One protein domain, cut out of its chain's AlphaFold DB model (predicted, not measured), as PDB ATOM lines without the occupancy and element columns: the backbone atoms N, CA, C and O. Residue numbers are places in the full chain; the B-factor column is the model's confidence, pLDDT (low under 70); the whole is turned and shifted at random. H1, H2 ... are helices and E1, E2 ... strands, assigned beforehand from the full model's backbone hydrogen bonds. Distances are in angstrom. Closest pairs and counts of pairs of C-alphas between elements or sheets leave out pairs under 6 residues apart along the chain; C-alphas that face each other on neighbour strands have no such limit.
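This is residues 89 to 107 and 132 to 234 of the 279 residues of an uncharacterized protein of viral metagenome (UniProt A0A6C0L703). The longest helix, H7, runs through the middle of a body of crossed helices: H1 and H6 cover one side of it, H3 stands on the opposite side, and H2 and the short strand E1 lie on the two remaining sides. H4 stands beyond the first residues of H7, running back beside H3, and the short H5 leads from H4 toward H2 and H6. The printed part has 122 residues, with one named strand and seven named helices in the order E1, H1, H2, H3, H4, H5, H6, H7; its class is mostly helix. It is compact, with a radius of gyration of the C-alphas of 14.4 A, and spans 42 by 40 by 25 A.

H7, residues 215 to 230, is 23.0 A long, from C-alpha 215 at (145.785, 142.987, 162.263) to C-alpha 230 at (149.171, 163.843, 153.213). H6, residues 192 to 206, is 21.3 A long. H4, residues 171 to 182, measures 17.0 A, H2, residues 135 to 145, 15.6 A, and H3, residues 154 to 164, 15.2 A. H1 is residues 97 to 105, and H5 is residues 184 to 188. E1, residues 93 to 96, begins with C-alpha 93 at (147.473, 153.011, 170.458).

H7 is the hub and touches three helices. Its residues 223 to 230 touch H2 at a steep tilt of 39 degrees, the same way; the closest C-alphas, of Tyr 142 and Ile 226, are 6.5 A apart. Its residues 224 to 228 touch H1, about perpendicular at 90 degrees, with the C-alphas of Leu 99 and Ala 227 closest at 6.9 A. Its residues 216 to 220 touch residues 196 to 199 of H6 at a steep tilt of 51 degrees, opposite ways, closest at Ile 199 and Leu 217, whose C-alphas are 7.0 A apart. H1 and H6 touch, with the C-alphas of Ser 104 and Lys 193 closest at 4.5 A. H2 and H5 only just touch, with 3 pairs of C-alphas within 8 A, the closest those of Val 135 and Leu 188, 4.8 A apart. H3 and H7 are near each other. H3 and H4 are close but not clearly touching, at a shallow tilt of 17 degrees, opposite ways; the C-alphas of Glu 159 and Ile 181 are closest, 7.2 A apart. E1 pairs with no named strand, but its residues 93 to 94 pair antiparallel with residues 89 to 90. Every O i to N i+4 pair is within hydrogen-bond range in H1 to H6, and 11 of 12 are in H7.

The C-alphas of Leu 171 and Lys 234 are the two farthest apart, at 43.0 A. Residues 108 to 131 are not printed; C-alphas 107 and 132 are 13.8 A apart across the cut. Of the links that are printed whole, none is long. The mean pLDDT of the printed part is 78.3, and 27 residues are under 70: 149 to 152, 162 to 177, 206 to 209 and 211 to 213.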
ATOM      1  N   HIS A  89     141.570 156.534 172.341       76.94
ATOM      2  CA  HIS A  89     142.578 155.728 173.019       76.94
ATOM      3  C   HIS A  89     142.197 154.244 172.984       76.94
ATOM      4  O   HIS A  89     141.081 153.867 173.346       76.94
ATOM      5  N   GLY A  90     143.133 153.411 172.539       73.56
ATOM      6  CA  GLY A  90     143.086 151.959 172.655       73.56
ATOM      7  C   GLY A  90     144.234 151.440 173.518       73.56
ATOM      8  O   GLY A  90     145.148 152.173 173.895       73.56
ATOM      9  N   GLU A  91     144.209 150.146 173.807       72.56
ATOM     10  CA  GLU A  91     145.329 149.437 174.412       72.56
ATOM     11  C   GLU A  91     146.517 149.480 173.434       72.56
ATOM     12  O   GLU A  91     146.487 148.874 172.356       72.56
ATOM     13  N   ASN A  92     147.552 150.242 173.808       74.00
ATOM     14  CA  ASN A  92     148.791 150.471 173.054       74.00
ATOM     15  C   ASN A  92     148.659 151.294 171.756       74.00
ATOM     16  O   ASN A  92     149.523 151.207 170.883       74.00
ATOM     17  N   CYS A  93     147.608 152.106 171.603       73.56
ATOM     18  CA  CYS A  93     147.473 153.011 170.458       73.56
ATOM     19  C   CYS A  93     146.590 154.227 170.755       73.56
ATOM     20  O   CYS A  93     145.728 154.200 171.630       73.56
ATOM     21  N   SER A  94     146.787 155.295 169.983       77.94
ATOM     22  CA  SER A  94     145.889 156.447 169.950       77.94
ATOM     23  C   SER A  94     145.629 156.846 168.503       77.94
ATOM     24  O   SER A  94     146.551 156.872 167.685       77.94
ATOM     25  N   PHE A  95     144.375 157.155 168.189       79.75
ATOM     26  CA  PHE A  95     143.951 157.573 166.863       79.75
ATOM     27  C   PHE A  95     143.343 158.962 166.915       79.75
ATOM     28  O   PHE A  95     142.406 159.212 167.671       79.75
ATOM     29  N   THR A  96     143.835 159.870 166.079       84.62
ATOM     30  CA  THR A  96     143.264 161.213 166.014       84.62
ATOM     31  C   THR A  96     141.989 161.215 165.180       84.62
ATOM     32  O   THR A  96     141.995 160.817 164.011       84.62
ATOM     33  N   VAL A  97     140.888 161.689 165.765       85.19
ATOM     34  CA  VAL A  97     139.544 161.570 165.179       85.19
ATOM     35  C   VAL A  97     139.429 162.323 163.852       85.19
ATOM     36  O   VAL A  97     138.789 161.826 162.921       85.19
ATOM     37  N   TYR A  98     140.077 163.489 163.722       88.88
ATOM     38  CA  TYR A  98     140.008 164.277 162.488       88.88
ATOM     39  C   TYR A  98     140.598 163.524 161.290       88.88
ATOM     40  O   TYR A  98     139.986 163.537 160.228       88.88
ATOM     41  N   LEU A  99     141.714 162.800 161.457       91.00
ATOM     42  CA  LEU A  99     142.314 162.019 160.369       91.00
ATOM     43  C   LEU A  99     141.355 160.928 159.902       91.00
ATOM     44  O   LEU A  99     141.105 160.794 158.710       91.00
ATOM     45  N   MET A 100     140.750 160.193 160.837       88.88
ATOM     46  CA  MET A 100     139.787 159.138 160.506       88.88
ATOM     47  C   MET A 100     138.559 159.697 159.767       88.88
ATOM     48  O   MET A 100     138.055 159.098 158.813       88.88
ATOM     49  N   GLN A 101     138.062 160.865 160.177       91.31
ATOM     50  CA  GLN A 101     136.931 161.520 159.513       91.31
ATOM     51  C   GLN A 101     137.298 162.052 158.130       91.31
ATOM     52  O   GLN A 101     136.537 161.855 157.177       91.31
ATOM     53  N   ILE A 102     138.480 162.649 157.990       94.31
ATOM     54  CA  ILE A 102     138.960 163.163 156.713       94.31
ATOM     55  C   ILE A 102     139.192 162.018 155.728       94.31
ATOM     56  O   ILE A 102     138.673 162.073 154.621       94.31
ATOM     57  N   LEU A 103     139.856 160.932 156.126       93.31
ATOM     58  CA  LEU A 103     140.089 159.787 155.238       93.31
ATOM     59  C   LEU A 103     138.795 159.061 154.828       93.31
ATOM     60  O   LEU A 103     138.771 158.378 153.811       93.31
ATOM     61  N   SER A 104     137.702 159.206 155.588       92.31
ATOM     62  CA  SER A 104     136.411 158.576 155.265       92.31
ATOM     63  C   SER A 104     135.410 159.495 154.553       92.31
ATOM     64  O   SER A 104     134.482 158.998 153.898       92.31
ATOM     65  N   THR A 105     135.544 160.819 154.698       93.19
ATOM     66  CA  THR A 105     134.549 161.796 154.213       93.19
ATOM     67  C   THR A 105     135.118 163.049 153.547       93.19
ATOM     68  O   THR A 105     134.342 163.856 153.041       93.19
ATOM     69  N   GLY A 106     136.437 163.229 153.534       93.56
ATOM     70  CA  GLY A 106     137.133 164.399 152.981       93.56
ATOM     71  C   GLY A 106     137.068 165.630 153.883       93.56
ATOM     72  O   GLY A 106     137.698 166.638 153.595       93.56
ATOM     73  N   ASN A 107     136.325 165.541 154.985       93.38
ATOM     74  CA  ASN A 107     136.068 166.618 155.929       93.38
ATOM     75  C   ASN A 107     136.333 166.137 157.355       93.38
ATOM     76  O   ASN A 107     136.111 164.966 157.680       93.38
ATOM     77  N   ASP A 132     139.447 158.954 146.720       89.38
ATOM     78  CA  ASP A 132     139.399 158.059 145.567       89.38
ATOM     79  C   ASP A 132     140.700 157.258 145.411       89.38
ATOM     80  O   ASP A 132     140.800 156.408 144.529       89.38
ATOM     81  N   PHE A 133     141.693 157.492 146.278       94.44
ATOM     82  CA  PHE A 133     142.948 156.752 146.256       94.44
ATOM     83  C   PHE A 133     142.738 155.335 146.778       94.44
ATOM     84  O   PHE A 133     142.091 155.109 147.812       94.44
ATOM     85  N   THR A 134     143.366 154.376 146.100       93.81
ATOM     86  CA  THR A 134     143.632 153.076 146.712       93.81
ATOM     87  C   THR A 134     144.654 153.232 147.838       93.81
ATOM     88  O   THR A 134     145.385 154.226 147.911       93.81
ATOM     89  N   VAL A 135     144.738 152.250 148.735       89.94
ATOM     90  CA  VAL A 135     145.805 152.225 149.743       89.94
ATOM     91  C   VAL A 135     147.178 152.295 149.071       89.94
ATOM     92  O   VAL A 135     148.053 153.019 149.545       89.94
ATOM     93  N   ARG A 136     147.357 151.600 147.943       89.94
ATOM     94  CA  ARG A 136     148.569 151.662 147.122       89.94
ATOM     95  C   ARG A 136     148.898 153.089 146.694       89.94
ATOM     96  O   ARG A 136     149.979 153.568 147.029       89.94
ATOM     97  N   ASP A 137     147.964 153.777 146.035       92.38
ATOM     98  CA  ASP A 137     148.168 155.154 145.559       92.38
ATOM     99  C   ASP A 137     148.528 156.094 146.713       92.38
ATOM    100  O   ASP A 137     149.399 156.956 146.592       92.38
ATOM    101  N   PHE A 138     147.886 155.899 147.865       91.56
ATOM    102  CA  PHE A 138     148.121 156.687 149.066       91.56
ATOM    103  C   PHE A 138     149.538 156.507 149.620       91.56
ATOM    104  O   PHE A 138     150.222 157.492 149.905       91.56
ATOM    105  N   VAL A 139     150.015 155.263 149.735       88.31
ATOM    106  CA  VAL A 139     151.384 154.991 150.199       88.31
ATOM    107  C   VAL A 139     152.410 155.466 149.171       88.31
ATOM    108  O   VAL A 139     153.402 156.089 149.545       88.31
ATOM    109  N   GLU A 140     152.167 155.257 147.879       88.50
ATOM    110  CA  GLU A 140     153.054 155.744 146.820       88.50
ATOM    111  C   GLU A 140     153.150 157.272 146.807       88.50
ATOM    112  O   GLU A 140     154.241 157.822 146.647       88.50
ATOM    113  N   GLN A 141     152.036 157.978 147.025       90.00
ATOM    114  CA  GLN A 141     152.026 159.434 147.139       90.00
ATOM    115  C   GLN A 141     152.888 159.911 148.312       90.00
ATOM    116  O   GLN A 141     153.607 160.906 148.193       90.00
ATOM    117  N   TYR A 142     152.856 159.195 149.433       89.31
ATOM    118  CA  TYR A 142     153.738 159.464 150.561       89.31
ATOM    119  C   TYR A 142     155.204 159.192 150.236       89.31
ATOM    120  O   TYR A 142     156.034 160.072 150.456       89.31
ATOM    121  N   MET A 143     155.520 158.035 149.646       85.50
ATOM    122  CA  MET A 143     156.883 157.681 149.229       85.50
ATOM    123  C   MET A 143     157.483 158.732 148.287       85.50
ATOM    124  O   MET A 143     158.638 159.122 148.462       85.50
ATOM    125  N   LYS A 144     156.680 159.259 147.351       86.69
ATOM    126  CA  LYS A 144     157.069 160.381 146.482       86.69
ATOM    127  C   LYS A 144     157.422 161.633 147.286       86.69
ATOM    128  O   LYS A 144     158.438 162.256 147.001       86.69
ATOM    129  N   ARG A 145     156.626 162.002 148.301       86.31
ATOM    130  CA  ARG A 145     156.894 163.191 149.140       86.31
ATOM    131  C   ARG A 145     158.187 163.077 149.944       86.31
ATOM    132  O   ARG A 145     158.860 164.082 150.132       86.31
ATOM    133  N   ILE A 146     158.532 161.879 150.409       84.50
ATOM    134  CA  ILE A 146     159.763 161.641 151.179       84.50
ATOM    135  C   ILE A 146     160.969 161.271 150.298       84.50
ATOM    136  O   ILE A 146     161.981 160.812 150.821       84.50
ATOM    137  N   ASN A 147     160.880 161.480 148.977       81.00
ATOM    138  CA  ASN A 147     161.941 161.212 147.998       81.00
ATOM    139  C   ASN A 147     162.494 159.772 148.028       81.00
ATOM    140  O   ASN A 147     163.676 159.545 147.770       81.00
ATOM    141  N   VAL A 148     161.647 158.778 148.315       73.19
ATOM    142  CA  VAL A 148     162.029 157.362 148.208       73.19
ATOM    143  C   VAL A 148     161.861 156.917 146.749       73.19
ATOM    144  O   VAL A 148     160.758 156.982 146.205       73.19
ATOM    145  N   SER A 149     162.950 156.495 146.087       62.59
ATOM    146  CA  SER A 149     162.931 156.115 144.662       62.59
ATOM    147  C   SER A 149     162.003 154.921 144.402       62.59
ATOM    148  O   SER A 149     162.063 153.923 145.119       62.59
ATOM    149  N   GLN A 150     161.168 155.008 143.366       60.62
ATOM    150  CA  GLN A 150     159.931 154.231 143.218       60.62
ATOM    151  C   GLN A 150     160.010 152.701 143.007       60.62
ATOM    152  O   GLN A 150     158.948 152.099 142.896       60.62
ATOM    153  N   THR A 151     161.152 152.011 142.936       50.03
ATOM    154  CA  THR A 151     161.150 150.691 142.248       50.03
ATOM    155  C   THR A 151     161.685 149.463 142.984       50.03
ATOM    156  O   THR A 151     161.548 148.367 142.445       50.03
ATOM    157  N   SER A 152     162.147 149.552 144.232       52.25
ATOM    158  CA  SER A 152     162.419 148.345 145.044       52.25
ATOM    159  C   SER A 152     161.294 148.130 146.048       52.25
ATOM    160  O   SER A 152     161.413 148.419 147.230       52.25
ATOM    161  N   LYS A 153     160.161 147.749 145.445       70.38
ATOM    162  CA  LYS A 153     158.875 147.262 145.959       70.38
ATOM    163  C   LYS A 153     158.279 148.033 147.141       70.38
ATOM    164  O   LYS A 153     158.721 147.915 148.272       70.38
ATOM    165  N   LEU A 154     157.132 148.680 146.905       71.94
ATOM    166  CA  LEU A 154     156.179 149.082 147.954       71.94
ATOM    167  C   LEU A 154     156.035 147.998 149.036       71.94
ATOM    168  O   LEU A 154     156.001 148.303 150.219       71.94
ATOM    169  N   GLN A 155     156.014 146.731 148.624       70.31
ATOM    170  CA  GLN A 155     156.025 145.594 149.531       70.31
ATOM    171  C   GLN A 155     157.276 145.537 150.425       70.31
ATOM    172  O   GLN A 155     157.113 145.387 151.623       70.31
ATOM    173  N   GLU A 156     158.489 145.724 149.900       73.81
ATOM    174  CA  GLU A 156     159.729 145.789 150.693       73.81
ATOM    175  C   GLU A 156     159.733 147.004 151.632       73.81
ATOM    176  O   GLU A 156     160.149 146.889 152.778       73.81
ATOM    177  N   PHE A 157     159.210 148.155 151.193       75.81
ATOM    178  CA  PHE A 157     159.044 149.329 152.059       75.81
ATOM    179  C   PHE A 157     158.076 149.052 153.219       75.81
ATOM    180  O   PHE A 157     158.353 149.393 154.372       75.81
ATOM    181  N   MET A 158     156.942 148.415 152.919       71.50
ATOM    182  CA  MET A 158     155.954 148.009 153.915       71.50
ATOM    183  C   MET A 158     156.558 146.957 154.852       71.50
ATOM    184  O   MET A 158     156.562 147.142 156.061       71.50
ATOM    185  N   GLU A 159     157.173 145.904 154.326       70.88
ATOM    186  CA  GLU A 159     157.871 144.885 155.111       70.88
ATOM    187  C   GLU A 159     158.953 145.510 156.002       70.88
ATOM    188  O   GLU A 159     158.978 145.242 157.198       70.88
ATOM    189  N   GLU A 160     159.788 146.420 155.493       73.31
ATOM    190  CA  GLU A 160     160.816 147.102 156.282       73.31
ATOM    191  C   GLU A 160     160.208 147.894 157.445       73.31
ATOM    192  O   GLU A 160     160.649 147.748 158.590       73.31
ATOM    193  N   LYS A 161     159.193 148.725 157.181       72.00
ATOM    194  CA  LYS A 161     158.561 149.559 158.215       72.00
ATOM    195  C   LYS A 161     157.821 148.730 159.262       72.00
ATOM    196  O   LYS A 161     157.778 149.137 160.424       72.00
ATOM    197  N   PHE A 162     157.282 147.574 158.883       67.38
ATOM    198  CA  PHE A 162     156.569 146.677 159.793       67.38
ATOM    199  C   PHE A 162     157.510 145.748 160.573       67.38
ATOM    200  O   PHE A 162     157.279 145.509 161.760       67.38
ATOM    201  N   ILE A 163     158.586 145.263 159.947       64.06
ATOM    202  CA  ILE A 163     159.549 144.332 160.548       64.06
ATOM    203  C   ILE A 163     160.557 145.080 161.433       64.06
ATOM    204  O   ILE A 163     160.779 144.673 162.575       64.06
ATOM    205  N   LYS A 164     161.148 146.197 160.970       58.75
ATOM    206  CA  LYS A 164     162.194 146.913 161.733       58.75
ATOM    207  C   LYS A 164     161.668 147.611 162.988       58.75
ATOM    208  O   LYS A 164     162.403 147.723 163.961       58.75
ATOM    209  N   ASN A 165     160.398 148.016 163.017       56.28
ATOM    210  CA  ASN A 165     159.782 148.578 164.225       56.28
ATOM    211  C   ASN A 165     159.457 147.519 165.304       56.28
ATOM    212  O   ASN A 165     158.912 147.877 166.346       56.28
ATOM    213  N   ARG A 166     159.780 146.230 165.091       58.81
ATOM    214  CA  ARG A 166     159.490 145.132 166.033       58.81
ATOM    215  C   ARG A 166     160.706 144.284 166.440       58.81
ATOM    216  O   ARG A 166     160.536 143.109 166.756       58.81
ATOM    217  N   PHE A 167     161.932 144.806 166.480       39.94
ATOM    218  CA  PHE A 167     163.046 144.016 167.037       39.94
ATOM    219  C   PHE A 167     162.795 143.690 168.528       39.94
ATOM    220  O   PHE A 167     162.984 144.535 169.395       39.94
ATOM    221  N   GLY A 168     162.315 142.464 168.795       51.19
ATOM    222  CA  GLY A 168     161.938 141.958 170.122       51.19
ATOM    223  C   GLY A 168     160.818 140.899 170.161       51.19
ATOM    224  O   GLY A 168     160.599 140.315 171.216       51.19
ATOM    225  N   VAL A 169     160.111 140.623 169.055       56.38
ATOM    226  CA  VAL A 169     158.942 139.713 169.071       56.38
ATOM    227  C   VAL A 169     159.269 138.209 169.052       56.38
ATOM    228  O   VAL A 169     160.184 137.739 168.368       56.38
ATOM    229  N   SER A 170     158.454 137.454 169.788       62.25
ATOM    230  CA  SER A 170     158.446 135.994 169.937       62.25
ATOM    231  C   SER A 170     158.084 135.239 168.641       62.25
ATOM    232  O   SER A 170     157.608 135.812 167.660       62.25
ATOM    233  N   LEU A 171     158.304 133.916 168.609       57.72
ATOM    234  CA  LEU A 171     158.038 133.077 167.426       57.72
ATOM    235  C   LEU A 171     156.547 133.057 167.023       57.72
ATOM    236  O   LEU A 171     156.236 133.044 165.834       57.72
ATOM    237  N   SER A 172     155.627 133.103 167.992       65.25
ATOM    238  CA  SER A 172     154.180 133.191 167.738       65.25
ATOM    239  C   SER A 172     153.791 134.521 167.088       65.25
ATOM    240  O   SER A 172     152.958 134.558 166.186       65.25
ATOM    241  N   GLU A 173     154.444 135.613 167.479       67.12
ATOM    242  CA  GLU A 173     154.238 136.932 166.885       67.12
ATOM    243  C   GLU A 173     154.806 137.031 165.464       67.12
ATOM    244  O   GLU A 173     154.232 137.742 164.641       67.12
ATOM    245  N   LYS A 174     155.871 136.285 165.135       66.88
ATOM    246  CA  LYS A 174     156.387 136.198 163.757       66.88
ATOM    247  C   LYS A 174     155.371 135.586 162.793       66.88
ATOM    248  O   LYS A 174     155.191 136.123 161.706       66.88
ATOM    249  N   ASN A 175     154.677 134.518 163.188       68.56
ATOM    250  CA  ASN A 175     153.649 133.901 162.339       68.56
ATOM    251  C   ASN A 175     152.482 134.867 162.071       68.56
ATOM    252  O   ASN A 175     152.050 135.002 160.932       68.56
ATOM    253  N   LEU A 176     152.050 135.620 163.092       69.81
ATOM    254  CA  LEU A 176     151.034 136.667 162.930       69.81
ATOM    255  C   LEU A 176     151.484 137.781 161.968       69.81
ATOM    256  O   LEU A 176     150.675 138.285 161.194       69.81
ATOM    257  N   VAL A 177     152.766 138.161 162.001       68.88
ATOM    258  CA  VAL A 177     153.338 139.144 161.064       68.88
ATOM    259  C   VAL A 177     153.357 138.605 159.632       68.88
ATOM    260  O   VAL A 177     153.047 139.344 158.705       68.88
ATOM    261  N   MET A 178     153.679 137.326 159.430       70.19
ATOM    262  CA  MET A 178     153.683 136.730 158.089       70.19
ATOM    263  C   MET A 178     152.271 136.627 157.501       70.19
ATOM    264  O   MET A 178     152.076 136.951 156.331       70.19
ATOM    265  N   ASP A 179     151.273 136.261 158.308       73.56
ATOM    266  CA  ASP A 179     149.867 136.277 157.881       73.56
ATOM    267  C   ASP A 179     149.392 137.695 157.520       73.56
ATOM    268  O   ASP A 179     148.643 137.876 156.559       73.56
ATOM    269  N   GLU A 180     149.854 138.714 158.253       72.00
ATOM    270  CA  GLU A 180     149.625 140.128 157.932       72.00
ATOM    271  C   GLU A 180     150.252 140.524 156.591       72.00
ATOM    272  O   GLU A 180     149.583 141.160 155.775       72.00
ATOM    273  N   ILE A 181     151.504 140.124 156.347       70.38
ATOM    274  CA  ILE A 181     152.224 140.390 155.094       70.38
ATOM    275  C   ILE A 181     151.504 139.741 153.908       70.38
ATOM    276  O   ILE A 181     151.295 140.380 152.878       70.38
ATOM    277  N   ASN A 182     151.033 138.504 154.067       75.88
ATOM    278  CA  ASN A 182     150.327 137.780 153.008       75.88
ATOM    279  C   ASN A 182     148.988 138.430 152.614       75.88
ATOM    280  O   ASN A 182     148.517 138.232 151.496       75.88
ATOM    281  N   ARG A 183     148.381 139.229 153.503       75.75
ATOM    282  CA  ARG A 183     147.139 139.979 153.235       75.75
ATOM    283  C   ARG A 183     147.369 141.363 152.625       75.75
ATOM    284  O   ARG A 183     146.400 142.006 152.223       75.75
ATOM    285  N   ILE A 184     148.620 141.824 152.526       73.31
ATOM    286  CA  ILE A 184     148.963 143.127 151.933       73.31
ATOM    287  C   ILE A 184     148.324 143.313 150.550       73.31
ATOM    288  O   ILE A 184     147.691 144.350 150.356       73.31
ATOM    289  N   PRO A 185     148.418 142.363 149.596       78.62
ATOM    290  CA  PRO A 185     147.901 142.586 148.247       78.62
ATOM    291  C   PRO A 185     146.401 142.901 148.218       78.62
ATOM    292  O   PRO A 185     145.997 143.843 147.547       78.62
ATOM    293  N   GLU A 186     145.593 142.176 149.002       79.62
ATOM    294  CA  GLU A 186     144.144 142.405 149.102       79.62
ATOM    295  C   GLU A 186     143.831 143.795 149.671       79.62
ATOM    296  O   GLU A 186     142.893 144.463 149.242       79.62
ATOM    297  N   PHE A 187     144.629 144.249 150.635       80.62
ATOM    298  CA  PHE A 187     144.441 145.543 151.275       80.62
ATOM    299  C   PHE A 187     144.849 146.717 150.377       80.62
ATOM    300  O   PHE A 187     144.197 147.761 150.402       80.62
ATOM    301  N   LEU A 188     145.909 146.550 149.581       85.31
ATOM    302  CA  LEU A 188     146.493 147.614 148.762       85.31
ATOM    303  C   LEU A 188     145.537 148.162 147.698       85.31
ATOM    304  O   LEU A 188     145.571 149.361 147.423       85.31
ATOM    305  N   ASP A 189     144.680 147.316 147.133       89.19
ATOM    306  CA  ASP A 189     143.802 147.698 146.020       89.19
ATOM    307  C   ASP A 189     142.442 148.251 146.495       89.19
ATOM    308  O   ASP A 189     141.611 148.682 145.693       89.19
ATOM    309  N   ARG A 190     142.200 148.283 147.810       90.12
ATOM    310  CA  ARG A 190     140.993 148.881 148.397       90.12
ATOM    311  C   ARG A 190     141.121 150.396 148.478       90.12
ATOM    312  O   ARG A 190     142.209 150.921 148.709       90.12
ATOM    313  N   SER A 191     139.998 151.107 148.372       92.62
ATOM    314  CA  SER A 191     139.985 152.554 148.607       92.62
ATOM    315  C   SER A 191     140.309 152.874 150.073       92.62
ATOM    316  O   SER A 191     139.837 152.195 150.996       92.62
ATOM    317  N   ILE A 192     141.073 153.944 150.306       90.88
ATOM    318  CA  ILE A 192     141.378 154.450 151.657       90.88
ATOM    319  C   ILE A 192     140.096 154.728 152.444       90.88
ATOM    320  O   ILE A 192     139.999 154.440 153.642       90.88
ATOM    321  N   LYS A 193     139.083 155.242 151.751       93.19
ATOM    322  CA  LYS A 193     137.764 155.537 152.298       93.19
ATOM    323  C   LYS A 193     137.065 154.297 152.845       93.19
ATOM    324  O   LYS A 193     136.535 154.346 153.956       93.19
ATOM    325  N   ASP A 194     137.056 153.200 152.095       90.50
ATOM    326  CA  ASP A 194     136.368 151.973 152.505       90.50
ATOM    327  C   ASP A 194     137.103 151.272 153.643       90.50
ATOM    328  O   ASP A 194     136.468 150.851 154.611       90.50
ATOM    329  N   VAL A 195     138.436 151.225 153.575       88.44
ATOM    330  CA  VAL A 195     139.285 150.730 154.666       88.44
ATOM    331  C   VAL A 195     139.008 151.506 155.954       88.44
ATOM    332  O   VAL A 195     138.678 150.921 156.987       88.44
ATOM    333  N   THR A 196     139.051 152.837 155.888       89.31
ATOM    334  CA  THR A 196     138.823 153.703 157.053       89.31
ATOM    335  C   THR A 196     137.425 153.498 157.644       89.31
ATOM    336  O   THR A 196     137.266 153.451 158.865       89.31
ATOM    337  N   ARG A 197     136.394 153.338 156.806       89.56
ATOM    338  CA  ARG A 197     135.014 153.088 157.258       89.56
ATOM    339  C   ARG A 197     134.851 151.746 157.954       89.56
ATOM    340  O   ARG A 197     134.154 151.684 158.967       89.56
ATOM    341  N   GLU A 198     135.476 150.694 157.438       86.75
ATOM    342  CA  GLU A 198     135.469 149.378 158.080       86.75
ATOM    343  C   GLU A 198     136.091 149.448 159.477       86.75
ATOM    344  O   GLU A 198     135.532 148.923 160.442       86.75
ATOM    345  N   ILE A 199     137.201 150.172 159.607       81.88
ATOM    346  CA  ILE A 199     137.896 150.346 160.881       81.88
ATOM    347  C   ILE A 199     137.075 151.185 161.861       81.88
ATOM    348  O   ILE A 199     136.909 150.775 163.009       81.88
ATOM    349  N   ILE A 200     136.484 152.300 161.414       83.25
ATOM    350  CA  ILE A 200     135.539 153.081 162.230       83.25
ATOM    351  C   ILE A 200     134.378 152.191 162.694       83.25
ATOM    352  O   ILE A 200     134.014 152.215 163.866       83.25
ATOM    353  N   SER A 201     133.796 151.384 161.802       84.00
ATOM    354  CA  SER A 201     132.690 150.486 162.155       84.00
ATOM    355  C   SER A 201     133.110 149.442 163.192       84.00
ATOM    356  O   SER A 201     132.386 149.206 164.158       84.00
ATOM    357  N   THR A 202     134.296 148.857 163.021       78.12
ATOM    358  CA  THR A 202     134.873 147.881 163.951       78.12
ATOM    359  C   THR A 202     135.125 148.509 165.323       78.12
ATOM    360  O   THR A 202     134.757 147.926 166.341       78.12
ATOM    361  N   TYR A 203     135.664 149.732 165.357       74.56
ATOM    362  CA  TYR A 203     135.843 150.507 166.586       74.56
ATOM    363  C   TYR A 203     134.520 150.722 167.327       74.56
ATOM    364  O   TYR A 203     134.398 150.380 168.503       74.56
ATOM    365  N   MET A 204     133.511 151.242 166.622       74.19
ATOM    366  CA  MET A 204     132.219 151.590 167.221       74.19
ATOM    367  C   MET A 204     131.478 150.366 167.778       74.19
ATOM    368  O   MET A 204     130.661 150.524 168.681       74.19
ATOM    369  N   LYS A 205     131.757 149.158 167.263       77.62
ATOM    370  CA  LYS A 205     131.169 147.901 167.751       77.62
ATOM    371  C   LYS A 205     131.862 147.345 168.996       77.62
ATOM    372  O   LYS A 205     131.175 146.833 169.871       77.62
ATOM    373  N   ASN A 206     133.192 147.430 169.075       69.88
ATOM    374  CA  ASN A 206     133.968 146.703 170.089       69.88
ATOM    375  C   ASN A 206     134.311 147.535 171.338       69.88
ATOM    376  O   ASN A 206     134.646 146.959 172.368       69.88
ATOM    377  N   GLY A 207     134.214 148.870 171.283       64.81
ATOM    378  CA  GLY A 207     134.340 149.771 172.441       64.81
ATOM    379  C   GLY A 207     135.762 149.953 172.995       64.81
ATOM    380  O   GLY A 207     136.168 151.087 173.233       64.81
ATOM    381  N   ILE A 208     136.532 148.872 173.149       64.62
ATOM    382  CA  ILE A 208     137.950 148.873 173.530       64.62
ATOM    383  C   ILE A 208     138.745 148.270 172.376       64.62
ATOM    384  O   ILE A 208     138.494 147.146 171.941       64.62
ATOM    385  N   ILE A 209     139.711 149.029 171.863       66.19
ATOM    386  CA  ILE A 209     140.622 148.539 170.836       66.19
ATOM    387  C   ILE A 209     141.840 147.940 171.521       66.19
ATOM    388  O   ILE A 209     142.612 148.673 172.124       66.19
ATOM    389  N   ASN A 210     142.065 146.643 171.336       70.88
ATOM    390  CA  ASN A 210     143.406 146.094 171.449       70.88
ATOM    391  C   ASN A 210     144.092 146.195 170.075       70.88
ATOM    392  O   ASN A 210     143.821 145.410 169.162       70.88
ATOM    393  N   CYS A 211     144.965 147.196 169.915       68.69
ATOM    394  CA  CYS A 211     145.673 147.442 168.655       68.69
ATOM    395  C   CYS A 211     146.746 146.396 168.354       68.69
ATOM    396  O   CYS A 211     147.191 146.281 167.213       68.69
ATOM    397  N   THR A 212     147.179 145.631 169.354       68.81
ATOM    398  CA  THR A 212     148.142 144.551 169.152       68.81
ATOM    399  C   THR A 212     147.441 143.248 168.772       68.81
ATOM    400  O   THR A 212     148.040 142.448 168.072       68.81
ATOM    401  N   GLY A 213     146.175 143.035 169.124       67.81
ATOM    402  CA  GLY A 213     145.439 141.810 168.799       67.81
ATOM    403  C   GLY A 213     144.762 141.806 167.427       67.81
ATOM    404  O   GLY A 213     144.389 140.739 166.944       67.81
ATOM    405  N   ILE A 214     144.585 142.972 166.793       71.44
ATOM    406  CA  ILE A 214     143.768 143.115 165.578       71.44
ATOM    407  C   ILE A 214     144.633 143.582 164.390       71.44
ATOM    408  O   ILE A 214     144.956 144.772 164.297       71.44
ATOM    409  N   PRO A 215     144.952 142.688 163.431       70.94
ATOM    410  CA  PRO A 215     145.785 142.987 162.263       70.94
ATOM    411  C   PRO A 215     145.406 144.253 161.486       70.94
ATOM    412  O   PRO A 215     146.260 145.084 161.183       70.94
ATOM    413  N   ILE A 216     144.113 144.454 161.204       71.50
ATOM    414  CA  ILE A 216     143.648 145.611 160.422       71.50
ATOM    415  C   ILE A 216     143.892 146.950 161.140       71.50
ATOM    416  O   ILE A 216     144.130 147.966 160.491       71.50
ATOM    417  N   LEU A 217     143.906 146.961 162.477       73.38
ATOM    418  CA  LEU A 217     144.169 148.175 163.254       73.38
ATOM    419  C   LEU A 217     145.653 148.544 163.246       73.38
ATOM    420  O   LEU A 217     145.978 149.726 163.234       73.38
ATOM    421  N   ARG A 218     146.554 147.560 163.155       74.56
ATOM    422  CA  ARG A 218     147.994 147.807 162.965       74.56
ATOM    423  C   ARG A 218     148.268 148.466 161.616       74.56
ATOM    424  O   ARG A 218     148.969 149.475 161.560       74.56
ATOM    425  N   TRP A 219     147.659 147.938 160.552       75.38
ATOM    426  CA  TRP A 219     147.698 148.552 159.221       75.38
ATOM    427  C   TRP A 219     147.161 149.976 159.247       75.38
ATOM    428  O   TRP A 219     147.758 150.883 158.669       75.38
ATOM    429  N   PHE A 220     146.075 150.197 159.980       78.56
ATOM    430  CA  PHE A 220     145.503 151.523 160.100       78.56
ATOM    431  C   PHE A 220     146.403 152.520 160.820       78.56
ATOM    432  O   PHE A 220     146.530 153.648 160.357       78.56
ATOM    433  N   THR A 221     147.070 152.120 161.906       78.62
ATOM    434  CA  THR A 221     148.045 152.983 162.591       78.62
ATOM    435  C   THR A 221     149.119 153.465 161.620       78.62
ATOM    436  O   THR A 221     149.441 154.651 161.591       78.62
ATOM    437  N   PHE A 222     149.626 152.571 160.770       79.56
ATOM    438  CA  PHE A 222     150.580 152.938 159.728       79.56
ATOM    439  C   PHE A 222     149.982 153.909 158.697       79.56
ATOM    440  O   PHE A 222     150.597 154.931 158.387       79.56
ATOM    441  N   LEU A 223     148.761 153.653 158.217       85.00
ATOM    442  CA  LEU A 223     148.072 154.577 157.310       85.00
ATOM    443  C   LEU A 223     147.839 155.951 157.932       85.00
ATOM    444  O   LEU A 223     147.914 156.950 157.226       85.00
ATOM    445  N   LEU A 224     147.591 156.030 159.237       85.12
ATOM    446  CA  LEU A 224     147.418 157.303 159.930       85.12
ATOM    447  C   LEU A 224     148.727 158.082 160.061       85.12
ATOM    448  O   LEU A 224     148.704 159.302 159.919       85.12
ATOM    449  N   ILE A 225     149.862 157.403 160.258       84.81
ATOM    450  CA  ILE A 225     151.190 158.040 160.203       84.81
ATOM    451  C   ILE A 225     151.414 158.655 158.820       84.81
ATOM    452  O   ILE A 225     151.848 159.799 158.709       84.81
ATOM    453  N   ILE A 226     151.065 157.924 157.759       86.50
ATOM    454  CA  ILE A 226     151.117 158.460 156.397       86.50
ATOM    455  C   ILE A 226     150.144 159.633 156.235       86.50
ATOM    456  O   ILE A 226     150.500 160.673 155.680       86.50
ATOM    457  N   ALA A 227     148.920 159.495 156.741       89.69
ATOM    458  CA  ALA A 227     147.884 160.505 156.607       89.69
ATOM    459  C   ALA A 227     148.273 161.829 157.262       89.69
ATOM    460  O   ALA A 227     147.981 162.868 156.682       89.69
ATOM    461  N   GLN A 228     149.003 161.818 158.383       88.75
ATOM    462  CA  GLN A 228     149.558 163.037 158.993       88.75
ATOM    463  C   GLN A 228     150.424 163.859 158.028       88.75
ATOM    464  O   GLN A 228     150.587 165.058 158.228       88.75
ATOM    465  N   GLN A 229     150.982 163.225 156.996       90.44
ATOM    466  CA  GLN A 229     151.850 163.860 156.008       90.44
ATOM    467  C   GLN A 229     151.116 164.226 154.717       90.44
ATOM    468  O   GLN A 229     151.654 165.004 153.933       90.44
ATOM    469  N   LEU A 230     149.933 163.659 154.458       92.94
ATOM    470  CA  LEU A 230     149.171 163.843 153.213       92.94
ATOM    471  C   LEU A 230     147.900 164.680 153.387       92.94
ATOM    472  O   LEU A 230     147.548 165.448 152.489       92.94
ATOM    473  N   VAL A 231     147.227 164.531 154.526       93.94
ATOM    474  CA  VAL A 231     146.026 165.283 154.887       93.94
ATOM    475  C   VAL A 231     146.412 166.709 155.251       93.94
ATOM    476  O   VAL A 231     147.340 166.934 156.025       93.94
ATOM    477  N   LEU A 232     145.671 167.674 154.712       93.69
ATOM    478  CA  LEU A 232     145.768 169.070 155.125       93.69
ATOM    479  C   LEU A 232     144.673 169.348 156.152       93.69
ATOM    480  O   LEU A 232     143.500 169.096 155.880       93.69
ATOM    481  N   TYR A 233     145.063 169.825 157.331       92.56
ATOM    482  CA  TYR A 233     144.128 170.185 158.392       92.56
ATOM    483  C   TYR A 233     144.773 171.157 159.381       92.56
ATOM    484  O   TYR A 233     145.686 170.776 160.123       92.56
ATOM    485  N   LYS A 234     144.294 172.400 159.410       92.44
ATOM    486  CA  LYS A 234     144.569 173.338 160.498       92.44
ATOM    487  C   LYS A 234     143.641 173.055 161.670       92.44
ATOM    488  O   LYS A 234     142.463 172.754 161.496       92.44
TER     489      LYS A 234